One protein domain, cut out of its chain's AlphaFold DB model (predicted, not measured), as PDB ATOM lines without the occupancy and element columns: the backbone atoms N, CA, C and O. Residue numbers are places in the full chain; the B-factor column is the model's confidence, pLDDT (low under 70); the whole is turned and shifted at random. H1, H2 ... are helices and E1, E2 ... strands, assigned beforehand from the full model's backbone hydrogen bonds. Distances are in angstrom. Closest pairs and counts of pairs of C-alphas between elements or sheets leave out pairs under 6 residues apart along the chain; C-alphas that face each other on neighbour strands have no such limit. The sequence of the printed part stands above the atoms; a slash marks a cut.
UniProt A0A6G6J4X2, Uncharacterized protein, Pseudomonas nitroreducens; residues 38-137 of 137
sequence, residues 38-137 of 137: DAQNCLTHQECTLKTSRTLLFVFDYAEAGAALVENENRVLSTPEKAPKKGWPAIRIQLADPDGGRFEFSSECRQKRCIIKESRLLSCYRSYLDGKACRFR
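Overview. This is residues 38 to 137 of the 137 residues of an uncharacterized protein of Pseudomonas nitroreducens (UniProt A0A6G6J4X2). A small four-stranded sheet has two helices over one face, the long H1 and the shorter H2, which meet at a steep angle; no named helix covers the other face. H2 lies over the edge strand E4, while H1 passes by E2 and E3. The printed part has 100 residues, with H1 E1 E2 E3 E4 H2 along the chain and a sheet in the order E1 E2 E3 E4, all antiparallel. The class is mixed, helices and strands, with under half of the residues, 48, in named elements. The whole is compact, with a radius of gyration of the C-alphas of 13.0 A, and spans 40 by 27 by 19 A, only just elongated.

Along the chain. After residues 38 to 44, H1 takes residues 45 to 64, from C-alpha 45 at (-111.417, -16.253, -25.160) to C-alpha 64 at (-88.366, -33.054, -28.425), 28.7 A. E1 is residues 71 to 73, 6.5 A, and E2 is residues 76 to 78, 6.1 A. E3, residues 90 to 94, measures 13.8 A, and E4, residues 104 to 108, 13.7 A. H2 is residues 118 to 129, 16.7 A, ending with C-alpha 129 at (-106.247, -29.751, -26.477).

Arrangement. The strands form a meander, each the antiparallel neighbour of the one before. In the hairpin E1 and E2, at 152 degrees, N 71 and O 78 are 2.9 A apart, within hydrogen-bond range. In the hairpin E2 and E3, at 176 degrees, N 77 and O 93 are within range at 2.8 A. In the hairpin E3 and E4, at 169 degrees, N 92 and O 106 are within range at 2.9 A. The edge strands E1 and E4 are apart. H2 is on the sheet at a height over the sheet of 9.4 A, over E4, and runs along the strands, at 27 degrees to E4 on the local plane; their closest C-alphas, those of Ser 107 and Glu 118, are 5.7 A apart. H1 is on the sheet too, with 9 pairs of C-alphas within 10 A. H1, with residues 51 to 58 alone, touches residues 125 to 129 of H2; the closest C-alphas, those of Lys 51 and Leu 129, are 5.4 A apart. The two helices run opposite ways at a steep tilt of 48 degrees. In H1 and H2 every O i to N i+4 pair is within hydrogen-bond range.

Size, cuts and confidence. The two C-alphas farthest apart, those of Thr 44 and Lys 112, are 40.7 A apart. The printed part has no cut and ends at residue 137, the chain's last. The link from E2 to E3, 11 residues, is long. Residues 41 to 42 pair with residues 101 to 102, antiparallel, outside the named strands. The mean pLDDT of the printed part is 94.8, and residue 137 is under 70.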
ATOM      1  N   ASP A  38    -115.922 -31.219 -29.237       84.88
ATOM      2  CA  ASP A  38    -114.883 -31.309 -30.237       84.88
ATOM      3  C   ASP A  38    -113.641 -30.659 -29.633       84.88
ATOM      4  O   ASP A  38    -113.598 -29.444 -29.437       84.88
ATOM      5  N   ALA A  39    -112.637 -31.477 -29.319       90.50
ATOM      6  CA  ALA A  39    -111.389 -31.022 -28.723       90.50
ATOM      7  C   ALA A  39    -110.774 -29.850 -29.509       90.50
ATOM      8  O   ALA A  39    -110.132 -28.983 -28.920       90.50
ATOM      9  N   GLN A  40    -111.014 -29.788 -30.824       95.69
ATOM     10  CA  GLN A  40    -110.513 -28.741 -31.705       95.69
ATOM     11  C   GLN A  40    -111.359 -27.465 -31.730       95.69
ATOM     12  O   GLN A  40    -110.897 -26.493 -32.312       95.69
ATOM     13  N   ASN A  41    -112.543 -27.419 -31.123       96.19
ATOM     14  CA  ASN A  41    -113.322 -26.186 -30.998       96.19
ATOM     15  C   ASN A  41    -113.029 -25.479 -29.672       96.19
ATOM     16  O   ASN A  41    -112.762 -26.128 -28.663       96.19
ATOM     17  N   CYS A  42    -113.101 -24.153 -29.671       95.12
ATOM     18  CA  CYS A  42    -113.155 -23.332 -28.468       95.12
ATOM     19  C   CYS A  42    -114.257 -22.281 -28.612       95.12
ATOM     20  O   CYS A  42    -114.492 -21.774 -29.710       95.12
ATOM     21  N   LEU A  43    -114.951 -21.977 -27.514       93.44
ATOM     22  CA  LEU A  43    -116.126 -21.093 -27.522       93.44
ATOM     23  C   LEU A  43    -115.886 -19.747 -26.836       93.44
ATOM     24  O   LEU A  43    -116.694 -18.836 -26.973       93.44
ATOM     25  N   THR A  44    -114.820 -19.638 -26.045       94.62
ATOM     26  CA  THR A  44    -114.529 -18.441 -25.251       94.62
ATOM     27  C   THR A  44    -113.067 -18.056 -25.368       94.62
ATOM     28  O   THR A  44    -112.206 -18.916 -25.559       94.62
ATOM     29  N   HIS A  45    -112.778 -16.777 -25.132       95.44
ATOM     30  CA  HIS A  45    -111.417 -16.253 -25.160       95.44
ATOM     31  C   HIS A  45    -110.443 -16.989 -24.241       95.44
ATOM     32  O   HIS A  45    -109.311 -17.309 -24.616       95.44
ATOM     33  N   GLN A  46    -110.905 -17.318 -23.037       96.50
ATOM     34  CA  GLN A  46    -110.124 -18.077 -22.072       96.50
ATOM     35  C   GLN A  46    -109.847 -19.504 -22.563       96.50
ATOM     36  O   GLN A  46    -108.716 -19.980 -22.459       96.50
ATOM     37  N   GLU A  47    -110.855 -20.184 -23.112       95.38
ATOM     38  CA  GLU A  47    -110.695 -21.537 -23.644       95.38
ATOM     39  C   GLU A  47    -109.753 -21.556 -24.853       95.38
ATOM     40  O   GLU A  47    -108.850 -22.391 -24.909       95.38
ATOM     41  N   CYS A  48    -109.926 -20.622 -25.793       96.75
ATOM     42  CA  CYS A  48    -109.077 -20.516 -26.974       96.75
ATOM     43  C   CYS A  48    -107.626 -20.238 -26.577       96.75
ATOM     44  O   CYS A  48    -106.730 -20.935 -27.045       96.75
ATOM     45  N   THR A  49    -107.391 -19.314 -25.641       97.25
ATOM     46  CA  THR A  49    -106.046 -19.026 -25.118       97.25
ATOM     47  C   THR A  49    -105.416 -20.261 -24.469       97.25
ATOM     48  O   THR A  49    -104.275 -20.609 -24.779       97.25
ATOM     49  N   LEU A  50    -106.163 -20.977 -23.622       97.56
ATOM     50  CA  LEU A  50    -105.685 -22.206 -22.984       97.56
ATOM     51  C   LEU A  50    -105.342 -23.289 -24.017       97.56
ATOM     52  O   LEU A  50    -104.310 -23.956 -23.905       97.56
ATOM     53  N   LYS A  51    -106.189 -23.466 -25.035       97.94
ATOM     54  CA  LYS A  51    -105.949 -24.420 -26.121       97.94
ATOM     55  C   LYS A  51    -104.768 -24.008 -26.991       97.94
ATOM     56  O   LYS A  51    -103.968 -24.872 -27.326       97.94
ATOM     57  N   THR A  52    -104.560 -22.717 -27.247       98.00
ATOM     58  CA  THR A  52    -103.343 -22.214 -27.896       98.00
ATOM     59  C   THR A  52    -102.099 -22.566 -27.086       98.00
ATOM     60  O   THR A  52    -101.159 -23.119 -27.652       98.00
ATOM     61  N   SER A  53    -102.085 -22.335 -25.768       98.00
ATOM     62  CA  SER A  53    -100.953 -22.739 -24.920       98.00
ATOM     63  C   SER A  53    -100.686 -24.246 -24.997       98.00
ATOM     64  O   SER A  53     -99.538 -24.667 -25.108       98.00
ATOM     65  N   ARG A  54    -101.738 -25.072 -25.011       98.06
ATOM     66  CA  ARG A  54    -101.628 -26.533 -25.169       98.06
ATOM     67  C   ARG A  54    -101.127 -26.951 -26.552       98.06
ATOM     68  O   ARG A  54    -100.332 -27.880 -26.644       98.06
ATOM     69  N   THR A  55    -101.536 -26.255 -27.613       98.25
ATOM     70  CA  THR A  55    -100.987 -26.443 -28.962       98.25
ATOM     71  C   THR A  55     -99.493 -26.131 -28.997       98.25
ATOM     72  O   THR A  55     -98.740 -26.865 -29.632       98.25
ATOM     73  N   LEU A  56     -99.050 -25.083 -28.293       97.81
ATOM     74  CA  LEU A  56     -97.629 -24.747 -28.192       97.81
ATOM     75  C   LEU A  56     -96.837 -25.835 -27.449       97.81
ATOM     76  O   LEU A  56     -95.785 -26.249 -27.922       97.81
ATOM     77  N   LEU A  57     -97.368 -26.366 -26.345       97.25
ATOM     78  CA  LEU A  57     -96.756 -27.511 -25.658       97.25
ATOM     79  C   LEU A  57     -96.657 -28.738 -26.572       97.25
ATOM     80  O   LEU A  57     -95.595 -29.338 -26.676       97.25
ATOM     81  N   PHE A  58     -97.725 -29.054 -27.313       97.75
ATOM     82  CA  PHE A  58     -97.712 -30.150 -28.280       97.75
ATOM     83  C   PHE A  58     -96.579 -30.012 -29.305       97.75
ATOM     84  O   PHE A  58     -95.900 -30.999 -29.581       97.75
ATOM     85  N   VAL A  59     -96.366 -28.823 -29.887       97.50
ATOM     86  CA  VAL A  59     -95.304 -28.648 -30.894       97.50
ATOM     87  C   VAL A  59     -93.904 -28.739 -30.288       97.50
ATOM     88  O   VAL A  59     -93.003 -29.238 -30.962       97.50
ATOM     89  N   PHE A  60     -93.718 -28.328 -29.029       96.56
ATOM     90  CA  PHE A  60     -92.449 -28.516 -28.325       96.56
ATOM     91  C   PHE A  60     -92.177 -29.992 -28.038       96.56
ATOM     92  O   PHE A  60     -91.121 -30.486 -28.427       96.56
ATOM     93  N   ASP A  61     -93.145 -30.719 -27.484       96.75
ATOM     94  CA  ASP A  61     -92.996 -32.146 -27.181       96.75
ATOM     95  C   ASP A  61     -92.832 -32.974 -28.472       96.75
ATOM     96  O   ASP A  61     -92.100 -33.968 -28.518       96.75
ATOM     97  N   TYR A  62     -93.477 -32.550 -29.566       96.00
ATOM     98  CA  TYR A  62     -93.299 -33.139 -30.893       96.00
ATOM     99  C   TYR A  62     -91.863 -32.966 -31.407       96.00
ATOM    100  O   TYR A  62     -91.259 -33.919 -31.911       96.00
ATOM    101  N   ALA A  63     -91.291 -31.768 -31.251       95.50
ATOM    102  CA  ALA A  63     -89.905 -31.493 -31.614       95.50
ATOM    103  C   ALA A  63     -88.910 -32.230 -30.700       95.50
ATOM    104  O   ALA A  63     -87.940 -32.800 -31.200       95.50
ATOM    105  N   GLU A  64     -89.173 -32.298 -29.392       95.12
ATOM    106  CA  GLU A  64     -88.366 -33.054 -28.425       95.12
ATOM    107  C   GLU A  64     -88.299 -34.544 -28.788       95.12
ATOM    108  O   GLU A  64     -87.236 -35.162 -28.734       95.12
ATOM    109  N   ALA A  65     -89.408 -35.117 -29.265       94.56
ATOM    110  CA  ALA A  65     -89.445 -36.498 -29.742       94.56
ATOM    111  C   ALA A  65     -88.582 -36.740 -31.005       94.56
ATOM    112  O   ALA A  65     -88.329 -37.892 -31.382       94.56
ATOM    113  N   GLY A  66     -88.098 -35.674 -31.647       94.06
ATOM    114  CA  GLY A  66     -87.172 -35.700 -32.777       94.06
ATOM    115  C   GLY A  66     -87.763 -35.188 -34.090       94.06
ATOM    116  O   GLY A  66     -87.099 -35.303 -35.128       94.06
ATOM    117  N   ALA A  67     -88.991 -34.658 -34.074       95.44
ATOM    118  CA  ALA A  67     -89.563 -33.990 -35.232       95.44
ATOM    119  C   ALA A  67     -88.900 -32.625 -35.484       95.44
ATOM    120  O   ALA A  67     -88.073 -32.144 -34.709       95.44
ATOM    121  N   ALA A  68     -89.238 -31.997 -36.608       95.06
ATOM    122  CA  ALA A  68     -88.754 -30.658 -36.910       95.06
ATOM    123  C   ALA A  68     -89.465 -29.602 -36.048       95.06
ATOM    124  O   ALA A  68     -90.669 -29.707 -35.810       95.06
ATOM    125  N   LEU A  69     -88.727 -28.560 -35.653       95.00
ATOM    126  CA  LEU A  69     -89.327 -27.331 -35.132       95.00
ATOM    127  C   LEU A  69     -90.230 -26.708 -36.200       95.00
ATOM    128  O   LEU A  69     -89.925 -26.769 -37.393       95.00
ATOM    129  N   VAL A  70     -91.341 -26.130 -35.753       97.31
ATOM    130  CA  VAL A  70     -92.301 -25.441 -36.618       97.31
ATOM    131  C   VAL A  70     -91.963 -23.959 -36.744       97.31
ATOM    132  O   VAL A  70     -91.436 -23.351 -35.814       97.31
ATOM    133  N   GLU A  71     -92.305 -23.380 -37.885       97.50
ATOM    134  CA  GLU A  71     -92.366 -21.934 -38.092       97.50
ATOM    135  C   GLU A  71     -93.765 -21.425 -37.730       97.50
ATOM    136  O   GLU A  71     -94.737 -22.179 -37.779       97.50
ATOM    137  N   ASN A  72     -93.861 -20.153 -37.340       96.88
ATOM    138  CA  ASN A  72     -95.131 -19.482 -37.081       96.88
ATOM    139  C   ASN A  72     -95.315 -18.340 -38.076       96.88
ATOM    140  O   ASN A  72     -94.606 -17.337 -38.003       96.88
ATOM    141  N   GLU A  73     -96.307 -18.473 -38.947       96.81
ATOM    142  CA  GLU A  73     -96.697 -17.444 -39.904       96.81
ATOM    143  C   GLU A  73     -98.195 -17.188 -39.782       96.81
ATOM    144  O   GLU A  73     -99.009 -18.066 -40.055       96.81
ATOM    145  N   ASN A  74     -98.586 -15.984 -39.360       95.00
ATOM    146  CA  ASN A  74     -99.996 -15.579 -39.285       95.00
ATOM    147  C   ASN A  74    -100.893 -16.596 -38.549       95.00
ATOM    148  O   ASN A  74    -101.989 -16.922 -39.005       95.00
ATOM    149  N   ARG A  75    -100.431 -17.094 -37.389       95.62
ATOM    150  CA  ARG A  75    -101.137 -18.093 -36.558       95.62
ATOM    151  C   ARG A  75    -101.242 -19.481 -37.192       95.62
ATOM    152  O   ARG A  75    -102.063 -20.296 -36.767       95.62
ATOM    153  N   VAL A  76    -100.404 -19.753 -38.183       98.38
ATOM    154  CA  VAL A  76    -100.175 -21.082 -38.735       98.38
ATOM    155  C   VAL A  76     -98.848 -21.583 -38.204       98.38
ATOM    156  O   VAL A  76     -97.818 -20.959 -38.432       98.38
ATOM    157  N   LEU A  77     -98.875 -22.724 -37.522       98.50
ATOM    158  CA  LEU A  77     -97.674 -23.450 -37.136       98.50
ATOM    159  C   LEU A  77     -97.409 -24.535 -38.176       98.50
ATOM    160  O   LEU A  77     -98.232 -25.439 -38.324       98.50
ATOM    161  N   SER A  78     -96.303 -24.471 -38.906       98.25
ATOM    162  CA  SER A  78     -96.020 -25.412 -39.997       98.25
ATOM    163  C   SER A  78     -94.601 -25.958 -39.940       98.25
ATOM    164  O   SER A  78     -93.660 -25.290 -39.524       98.25
ATOM    165  N   THR A  79     -94.427 -27.213 -40.355       97.88
ATOM    166  CA  THR A  79     -93.092 -27.764 -40.596       97.88
ATOM    167  C   THR A  79     -92.465 -27.072 -41.813       97.88
ATOM    168  O   THR A  79     -93.052 -27.168 -42.898       97.88
ATOM    169  N   PRO A  80     -91.265 -26.473 -41.680       95.94
ATOM    170  CA  PRO A  80     -90.585 -25.804 -42.787       95.94
ATOM    171  C   PRO A  80     -90.392 -26.742 -43.981       95.94
ATOM    172  O   PRO A  80     -90.101 -27.931 -43.814       95.94
ATOM    173  N   GLU A  81     -90.490 -26.230 -45.208       92.19
ATOM    174  CA  GLU A  81     -90.327 -27.056 -46.417       92.19
ATOM    175  C   GLU A  81     -88.952 -27.731 -46.490       92.19
ATOM    176  O   GLU A  81     -88.828 -28.886 -46.902       92.19
ATOM    177  N   LYS A  82     -87.920 -27.015 -46.034       91.75
ATOM    178  CA  LYS A  82     -86.521 -27.463 -46.030       91.75
ATOM    179  C   LYS A  82     -86.157 -28.283 -44.787       91.75
ATOM    180  O   LYS A  82     -84.990 -28.633 -44.610       91.75
ATOM    181  N   ALA A  83     -87.123 -28.584 -43.917       91.44
ATOM    182  CA  ALA A  83     -86.863 -29.346 -42.707       91.44
ATOM    183  C   ALA A  83     -86.375 -30.774 -43.035       91.44
ATOM    184  O   ALA A  83     -86.922 -31.437 -43.926       91.44
ATOM    185  N   PRO A  84     -85.373 -31.297 -42.305       85.12
ATOM    186  CA  PRO A  84     -84.896 -32.660 -42.500       85.12
ATOM    187  C   PRO A  84     -86.003 -33.707 -42.305       85.12
ATOM    188  O   PRO A  84     -86.686 -33.732 -41.280       85.12
ATOM    189  N   LYS A  85     -86.128 -34.640 -43.254       83.00
ATOM    190  CA  LYS A  85     -87.103 -35.745 -43.216       83.00
ATOM    191  C   LYS A  85     -86.623 -36.876 -42.288       83.00
ATOM    192  O   LYS A  85     -86.219 -37.941 -42.741       83.00
ATOM    193  N   LYS A  86     -86.615 -36.627 -40.975       86.94
ATOM    194  CA  LYS A  86     -86.077 -37.531 -39.931       86.94
ATOM    195  C   LYS A  86     -87.075 -38.589 -39.439       86.94
ATOM    196  O   LYS A  86     -87.177 -38.828 -38.241       86.94
ATOM    197  N   GLY A  87     -87.872 -39.206 -40.309       91.31
ATOM    198  CA  GLY A  87     -88.836 -40.208 -39.827       91.31
ATOM    199  C   GLY A  87     -90.160 -39.621 -39.300       91.31
ATOM    200  O   GLY A  87     -91.121 -40.365 -39.146       91.31
ATOM    201  N   TRP A  88     -90.276 -38.307 -39.113       95.31
ATOM    202  CA  TRP A  88     -91.481 -37.661 -38.576       95.31
ATOM    203  C   TRP A  88     -92.380 -37.058 -39.671       95.31
ATOM    204  O   TRP A  88     -91.848 -36.548 -40.661       95.31
ATOM    205  N   PRO A  89     -93.721 -37.103 -39.526       96.19
ATOM    206  CA  PRO A  89     -94.633 -36.370 -40.405       96.19
ATOM    207  C   PRO A  89     -94.380 -34.854 -40.374       96.19
ATOM    208  O   PRO A  89     -94.062 -34.286 -39.329       96.19
ATOM    209  N   ALA A  90     -94.566 -34.182 -41.506       97.06
ATOM    210  CA  ALA A  90     -94.734 -32.734 -41.500       97.06
ATOM    211  C   ALA A  90     -96.105 -32.400 -40.906       97.06
ATOM    212  O   ALA A  90     -97.052 -33.153 -41.122       97.06
ATOM    213  N   ILE A  91     -96.218 -31.295 -40.174       98.06
ATOM    214  CA  ILE A  91     -97.483 -30.831 -39.596       98.06
ATOM    215  C   ILE A  91     -97.823 -29.424 -40.077       98.06
ATOM    216  O   ILE A  91     -96.933 -28.629 -40.382       98.06
ATOM    217  N   ARG A  92     -99.118 -29.121 -40.114       98.44
ATOM    218  CA  ARG A  92     -99.657 -27.766 -40.222       98.44
ATOM    219  C   ARG A  92    -100.801 -27.626 -39.227       98.44
ATOM    220  O   ARG A  92    -101.738 -28.423 -39.240       98.44
ATOM    221  N   ILE A  93    -100.731 -26.606 -38.383       98.75
ATOM    222  CA  ILE A  93    -101.740 -26.302 -37.376       98.75
ATOM    223  C   ILE A  93    -102.216 -24.869 -37.573       98.75
ATOM    224  O   ILE A  93    -101.432 -23.936 -37.422       98.75
ATOM    225  N   GLN A  94    -103.495 -24.686 -37.888       98.56
ATOM    226  CA  GLN A  94    -104.139 -23.375 -37.825       98.56
ATOM    227  C   GLN A  94    -104.620 -23.163 -36.393       98.56
ATOM    228  O   GLN A  94    -105.442 -23.940 -35.901       98.56
ATOM    229  N   LEU A  95    -104.126 -22.129 -35.714       98.44
ATOM    230  CA  LEU A  95    -104.677 -21.746 -34.415       98.44
ATOM    231  C   LEU A  95    -106.073 -21.144 -34.618       98.44
ATOM    232  O   LEU A  95    -106.263 -20.354 -35.547       98.44
ATOM    233  N   ALA A  96    -107.018 -21.493 -33.739       97.44
ATOM    234  CA  ALA A  96    -108.341 -20.867 -33.714       97.44
ATOM    235  C   ALA A  96    -108.226 -19.358 -33.463       97.44
ATOM    236  O   ALA A  96    -107.229 -18.916 -32.889       97.44
ATOM    237  N   ASP A  97    -109.241 -18.590 -33.857       96.00
ATOM    238  CA  ASP A  97    -109.396 -17.182 -33.480       96.00
ATOM    239  C   ASP A  97    -109.497 -17.031 -31.943       96.00
ATOM    240  O   ASP A  97    -109.959 -17.966 -31.281       96.00
ATOM    241  N   PRO A  98    -109.014 -15.925 -31.330       94.00
ATOM    242  CA  PRO A  98    -109.028 -15.782 -29.886       94.00
ATOM    243  C   PRO A  98    -110.452 -15.745 -29.349       94.00
ATOM    244  O   PRO A  98    -110.641 -16.207 -28.240       94.00
ATOM    245  N   ASP A  99    -111.443 -15.266 -30.099       93.12
ATOM    246  CA  ASP A  99    -112.803 -15.068 -29.584       93.12
ATOM    247  C   ASP A  99    -113.733 -16.260 -29.849       93.12
ATOM    248  O   ASP A  99    -114.901 -16.248 -29.459       93.12
ATOM    249  N   GLY A 100    -113.205 -17.327 -30.450       92.88
ATOM    250  CA  GLY A 100    -113.924 -18.568 -30.709       92.88
ATOM    251  C   GLY A 100    -113.631 -19.124 -32.094       92.88
ATOM    252  O   GLY A 100    -113.409 -18.392 -33.053       92.88
ATOM    253  N   GLY A 101    -113.650 -20.446 -32.229       94.50
ATOM    254  CA  GLY A 101    -113.441 -21.087 -33.522       94.50
ATOM    255  C   GLY A 101    -112.864 -22.484 -33.404       94.50
ATOM    256  O   GLY A 101    -113.013 -23.157 -32.383       94.50
ATOM    257  N   ARG A 102    -112.197 -22.915 -34.476       96.62
ATOM    258  CA  ARG A 102    -111.648 -24.261 -34.606       96.62
ATOM    259  C   ARG A 102    -110.151 -24.225 -34.881       96.62
ATOM    260  O   ARG A 102    -109.691 -23.520 -35.771       96.62
ATOM    261  N   PHE A 103    -109.404 -25.046 -34.158       98.19
ATOM    262  CA  PHE A 103    -108.028 -25.383 -34.486       98.19
ATOM    263  C   PHE A 103    -108.019 -26.404 -35.620       98.19
ATOM    264  O   PHE A 103    -108.600 -27.482 -35.483       98.19
ATOM    265  N   GLU A 104    -107.322 -26.133 -36.715       98.19
ATOM    266  CA  GLU A 104    -107.157 -27.115 -37.790       98.19
ATOM    267  C   GLU A 104    -105.820 -27.823 -37.644       98.19
ATOM    268  O   GLU A 104    -104.821 -27.197 -37.309       98.19
ATOM    269  N   PHE A 105    -105.800 -29.127 -37.895       98.38
ATOM    270  CA  PHE A 105    -104.592 -29.938 -37.844       98.38
ATOM    271  C   PHE A 105    -104.528 -30.793 -39.097       98.38
ATOM    272  O   PHE A 105    -105.462 -31.547 -39.381       98.38
ATOM    273  N   SER A 106    -103.408 -30.721 -39.799       98.06
ATOM    274  CA  SER A 106    -103.050 -31.681 -40.830       98.06
ATOM    275  C   SER A 106    -101.626 -32.169 -40.620       98.06
ATOM    276  O   SER A 106    -100.768 -31.483 -40.056       98.06
ATOM    277  N   SER A 107    -101.386 -33.396 -41.061       97.12
ATOM    278  CA  SER A 107    -100.067 -34.005 -41.048       97.12
ATOM    279  C   SER A 107     -99.858 -34.794 -42.323       97.12
ATOM    280  O   SER A 107    -100.805 -35.399 -42.810       97.12
ATOM    281  N   GLU A 108     -98.629 -34.811 -42.820       95.19
ATOM    282  CA  GLU A 108     -98.264 -35.474 -44.067       95.19
ATOM    283  C   GLU A 108     -96.963 -36.262 -43.882       95.19
ATOM    284  O   GLU A 108     -95.914 -35.711 -43.520       95.19
ATOM    285  N   CYS A 109     -96.996 -37.559 -44.174       94.06
ATOM    286  CA  CYS A 109     -95.780 -38.357 -44.236       94.06
ATOM    287  C   CYS A 109     -95.030 -38.171 -45.571       94.06
ATOM    288  O   CYS A 109     -95.275 -38.872 -46.548       94.06
ATOM    289  N   ARG A 110     -94.032 -37.277 -45.602       90.75
ATOM    290  CA  ARG A 110     -93.250 -36.922 -46.814       90.75
ATOM    291  C   ARG A 110     -92.174 -37.944 -47.239       90.75
ATOM    292  O   ARG A 110     -91.182 -37.577 -47.883       90.75
ATOM    293  N   GLN A 111     -92.316 -39.202 -46.828       88.56
ATOM    294  CA  GLN A 111     -91.347 -40.294 -47.004       88.56
ATOM    295  C   GLN A 111     -92.051 -41.661 -46.979       88.56
ATOM    296  O   GLN A 111     -93.219 -41.753 -46.621       88.56
ATOM    297  N   LYS A 112     -91.332 -42.750 -47.296       88.38
ATOM    298  CA  LYS A 112     -91.921 -44.105 -47.393       88.38
ATOM    299  C   LYS A 112     -92.580 -44.607 -46.100       88.38
ATOM    300  O   LYS A 112     -93.534 -45.374 -46.166       88.38
ATOM    301  N   ARG A 113     -92.042 -44.246 -44.930       90.12
ATOM    302  CA  ARG A 113     -92.571 -44.659 -43.624       90.12
ATOM    303  C   ARG A 113     -92.278 -43.588 -42.580       90.12
ATOM    304  O   ARG A 113     -91.132 -43.171 -42.449       90.12
ATOM    305  N   CYS A 114     -93.299 -43.192 -41.828       94.00
ATOM    306  CA  CYS A 114     -93.152 -42.324 -40.665       94.00
ATOM    307  C   CYS A 114     -93.191 -43.125 -39.361       94.00
ATOM    308  O   CYS A 114     -93.804 -44.190 -39.292       94.00
ATOM    309  N   ILE A 115     -92.536 -42.584 -38.334       93.94
ATOM    310  CA  ILE A 115     -92.463 -43.107 -36.964       93.94
ATOM    311  C   ILE A 115     -93.864 -43.202 -36.353       93.94
ATOM    312  O   ILE A 115     -94.171 -44.163 -35.655       93.94
ATOM    313  N   ILE A 116     -94.724 -42.231 -36.662       94.88
ATOM    314  CA  ILE A 116     -96.104 -42.159 -36.195       94.88
ATOM    315  C   ILE A 116     -97.053 -41.999 -37.385       94.88
ATOM    316  O   ILE A 116     -96.750 -41.296 -38.350       94.88
ATOM    317  N   LYS A 117     -98.205 -42.678 -37.324       94.19
ATOM    318  CA  LYS A 117     -99.284 -42.523 -38.309       94.19
ATOM    319  C   LYS A 117     -99.991 -41.184 -38.103       94.19
ATOM    320  O   LYS A 117    -100.212 -40.779 -36.964       94.19
ATOM    321  N   GLU A 118    -100.442 -40.572 -39.191       94.50
ATOM    322  CA  GLU A 118    -101.164 -39.289 -39.186       94.50
ATOM    323  C   GLU A 118    -102.397 -39.311 -38.265       94.50
ATOM    324  O   GLU A 118    -102.578 -38.422 -37.438       94.50
ATOM    325  N   SER A 119    -103.191 -40.388 -38.299       94.62
ATOM    326  CA  SER A 119    -104.368 -40.542 -37.429       94.62
ATOM    327  C   SER A 119    -104.021 -40.613 -35.938       94.62
ATOM    328  O   SER A 119    -104.730 -40.053 -35.100       94.62
ATOM    329  N   ARG A 120    -102.908 -41.272 -35.591       95.81
ATOM    330  CA  ARG A 120    -102.417 -41.335 -34.210       95.81
ATOM    331  C   ARG A 120    -101.880 -39.977 -33.765       95.81
ATOM    332  O   ARG A 120    -102.127 -39.586 -32.629       95.81
ATOM    333  N   LEU A 121    -101.201 -39.258 -34.655       97.00
ATOM    334  CA  LEU A 121    -100.695 -37.920 -34.373       97.00
ATOM    335  C   LEU A 121    -101.839 -36.919 -34.144       97.00
ATOM    336  O   LEU A 121    -101.810 -36.194 -33.154       97.00
ATOM    337  N   LEU A 122    -102.895 -36.961 -34.964       96.88
ATOM    338  CA  LEU A 122    -104.120 -36.179 -34.750       96.88
ATOM    339  C   LEU A 122    -104.799 -36.526 -33.413       96.88
ATOM    340  O   LEU A 122    -105.236 -35.637 -32.684       96.88
ATOM    341  N   SER A 123    -104.877 -37.813 -33.063       96.25
ATOM    342  CA  SER A 123    -105.407 -38.249 -31.762       96.25
ATOM    343  C   SER A 123    -104.574 -37.714 -30.591       96.25
ATOM    344  O   SER A 123    -105.145 -37.265 -29.594       96.25
ATOM    345  N   CYS A 124    -103.243 -37.697 -30.721       96.94
ATOM    346  CA  CYS A 124    -102.380 -37.051 -29.740       96.94
ATOM    347  C   CYS A 124    -102.657 -35.555 -29.650       96.94
ATOM    348  O   CYS A 124    -102.891 -35.067 -28.551       96.94
ATOM    349  N   TYR A 125    -102.712 -34.846 -30.777       97.94
ATOM    350  CA  TYR A 125    -103.001 -33.414 -30.788       97.94
ATOM    351  C   TYR A 125    -104.313 -33.081 -30.058       97.94
ATOM    352  O   TYR A 125    -104.336 -32.231 -29.171       97.94
ATOM    353  N   ARG A 126    -105.390 -33.829 -30.333       97.50
ATOM    354  CA  ARG A 126    -106.674 -33.683 -29.621       97.50
ATOM    355  C   ARG A 126    -106.553 -33.932 -28.117       97.50
ATOM    356  O   ARG A 126    -107.169 -33.219 -27.334       97.50
ATOM    357  N   SER A 127    -105.727 -34.897 -27.710       96.81
ATOM    358  CA  SER A 127    -105.466 -35.160 -26.290       96.81
ATOM    359  C   SER A 127    -104.806 -33.956 -25.610       96.81
ATOM    360  O   SER A 127    -105.233 -33.580 -24.522       96.81
ATOM    361  N   TYR A 128    -103.851 -33.291 -26.270       97.25
ATOM    362  CA  TYR A 128    -103.252 -32.057 -25.746       97.25
ATOM    363  C   TYR A 128    -104.289 -30.948 -25.589       97.25
ATOM    364  O   TYR A 128    -104.308 -30.295 -24.548       97.25
ATOM    365  N   LEU A 129    -105.181 -30.758 -26.568       97.31
ATOM    366  CA  LEU A 129    -106.247 -29.751 -26.477       97.31
ATOM    367  C   LEU A 129    -107.189 -30.000 -25.289       97.31
ATOM    368  O   LEU A 129    -107.594 -29.046 -24.621       97.31
ATOM    369  N   ASP A 130    -107.446 -31.266 -24.962       95.75
ATOM    370  CA  ASP A 130    -108.192 -31.695 -23.770       95.75
ATOM    371  C   ASP A 130    -107.393 -31.571 -22.457       95.75
ATOM    372  O   ASP A 130    -107.945 -31.775 -21.377       95.75
ATOM    373  N   GLY A 131    -106.097 -31.249 -22.511       94.12
ATOM    374  CA  GLY A 131    -105.214 -31.221 -21.340       94.12
ATOM    375  C   GLY A 131    -104.763 -32.605 -20.866       94.12
ATOM    376  O   GLY A 131    -104.401 -32.770 -19.705       94.12
ATOM    377  N   LYS A 132    -104.800 -33.606 -21.749       93.88
ATOM    378  CA  LYS A 132    -104.356 -34.980 -21.496       93.88
ATOM    379  C   LYS A 132    -102.978 -35.206 -22.113       93.88
ATOM    380  O   LYS A 132    -102.671 -34.701 -23.190       93.88
ATOM    381  N   ALA A 133    -102.166 -36.035 -21.465       88.12
ATOM    382  CA  ALA A 133    -100.887 -36.455 -22.025       88.12
ATOM    383  C   ALA A 133    -101.089 -37.380 -23.240       88.12
ATOM    384  O   ALA A 133    -101.976 -38.236 -23.238       88.12
ATOM    385  N   CYS A 134    -100.216 -37.272 -24.246       92.38
ATOM    386  CA  CYS A 134    -100.085 -38.284 -25.291       92.38
ATOM    387  C   CYS A 134     -98.624 -38.656 -25.505       92.38
ATOM    388  O   CYS A 134     -97.764 -37.786 -25.599       92.38
ATOM    389  N   ARG A 135     -98.357 -39.957 -25.636       87.88
ATOM    390  CA  ARG A 135     -97.045 -40.468 -26.032       87.88
ATOM    391  C   ARG A 135     -97.025 -40.725 -27.532       87.88
ATOM    392  O   ARG A 135     -97.925 -41.378 -28.069       87.88
ATOM    393  N   PHE A 136     -95.973 -40.243 -28.187       86.06
ATOM    394  CA  PHE A 136     -95.732 -40.460 -29.613       86.06
ATOM    395  C   PHE A 136     -95.203 -41.871 -29.940       86.06
ATOM    396  O   PHE A 136     -95.056 -42.203 -31.115       86.06
ATOM    397  N   ARG A 137     -94.926 -42.691 -28.915       69.94
ATOM    398  CA  ARG A 137     -94.470 -44.084 -28.992       69.94
ATOM    399  C   ARG A 137     -95.264 -44.954 -28.029       69.94
ATOM    400  O   ARG A 137     -95.518 -44.476 -26.899       69.94
TER     401      ARG A 137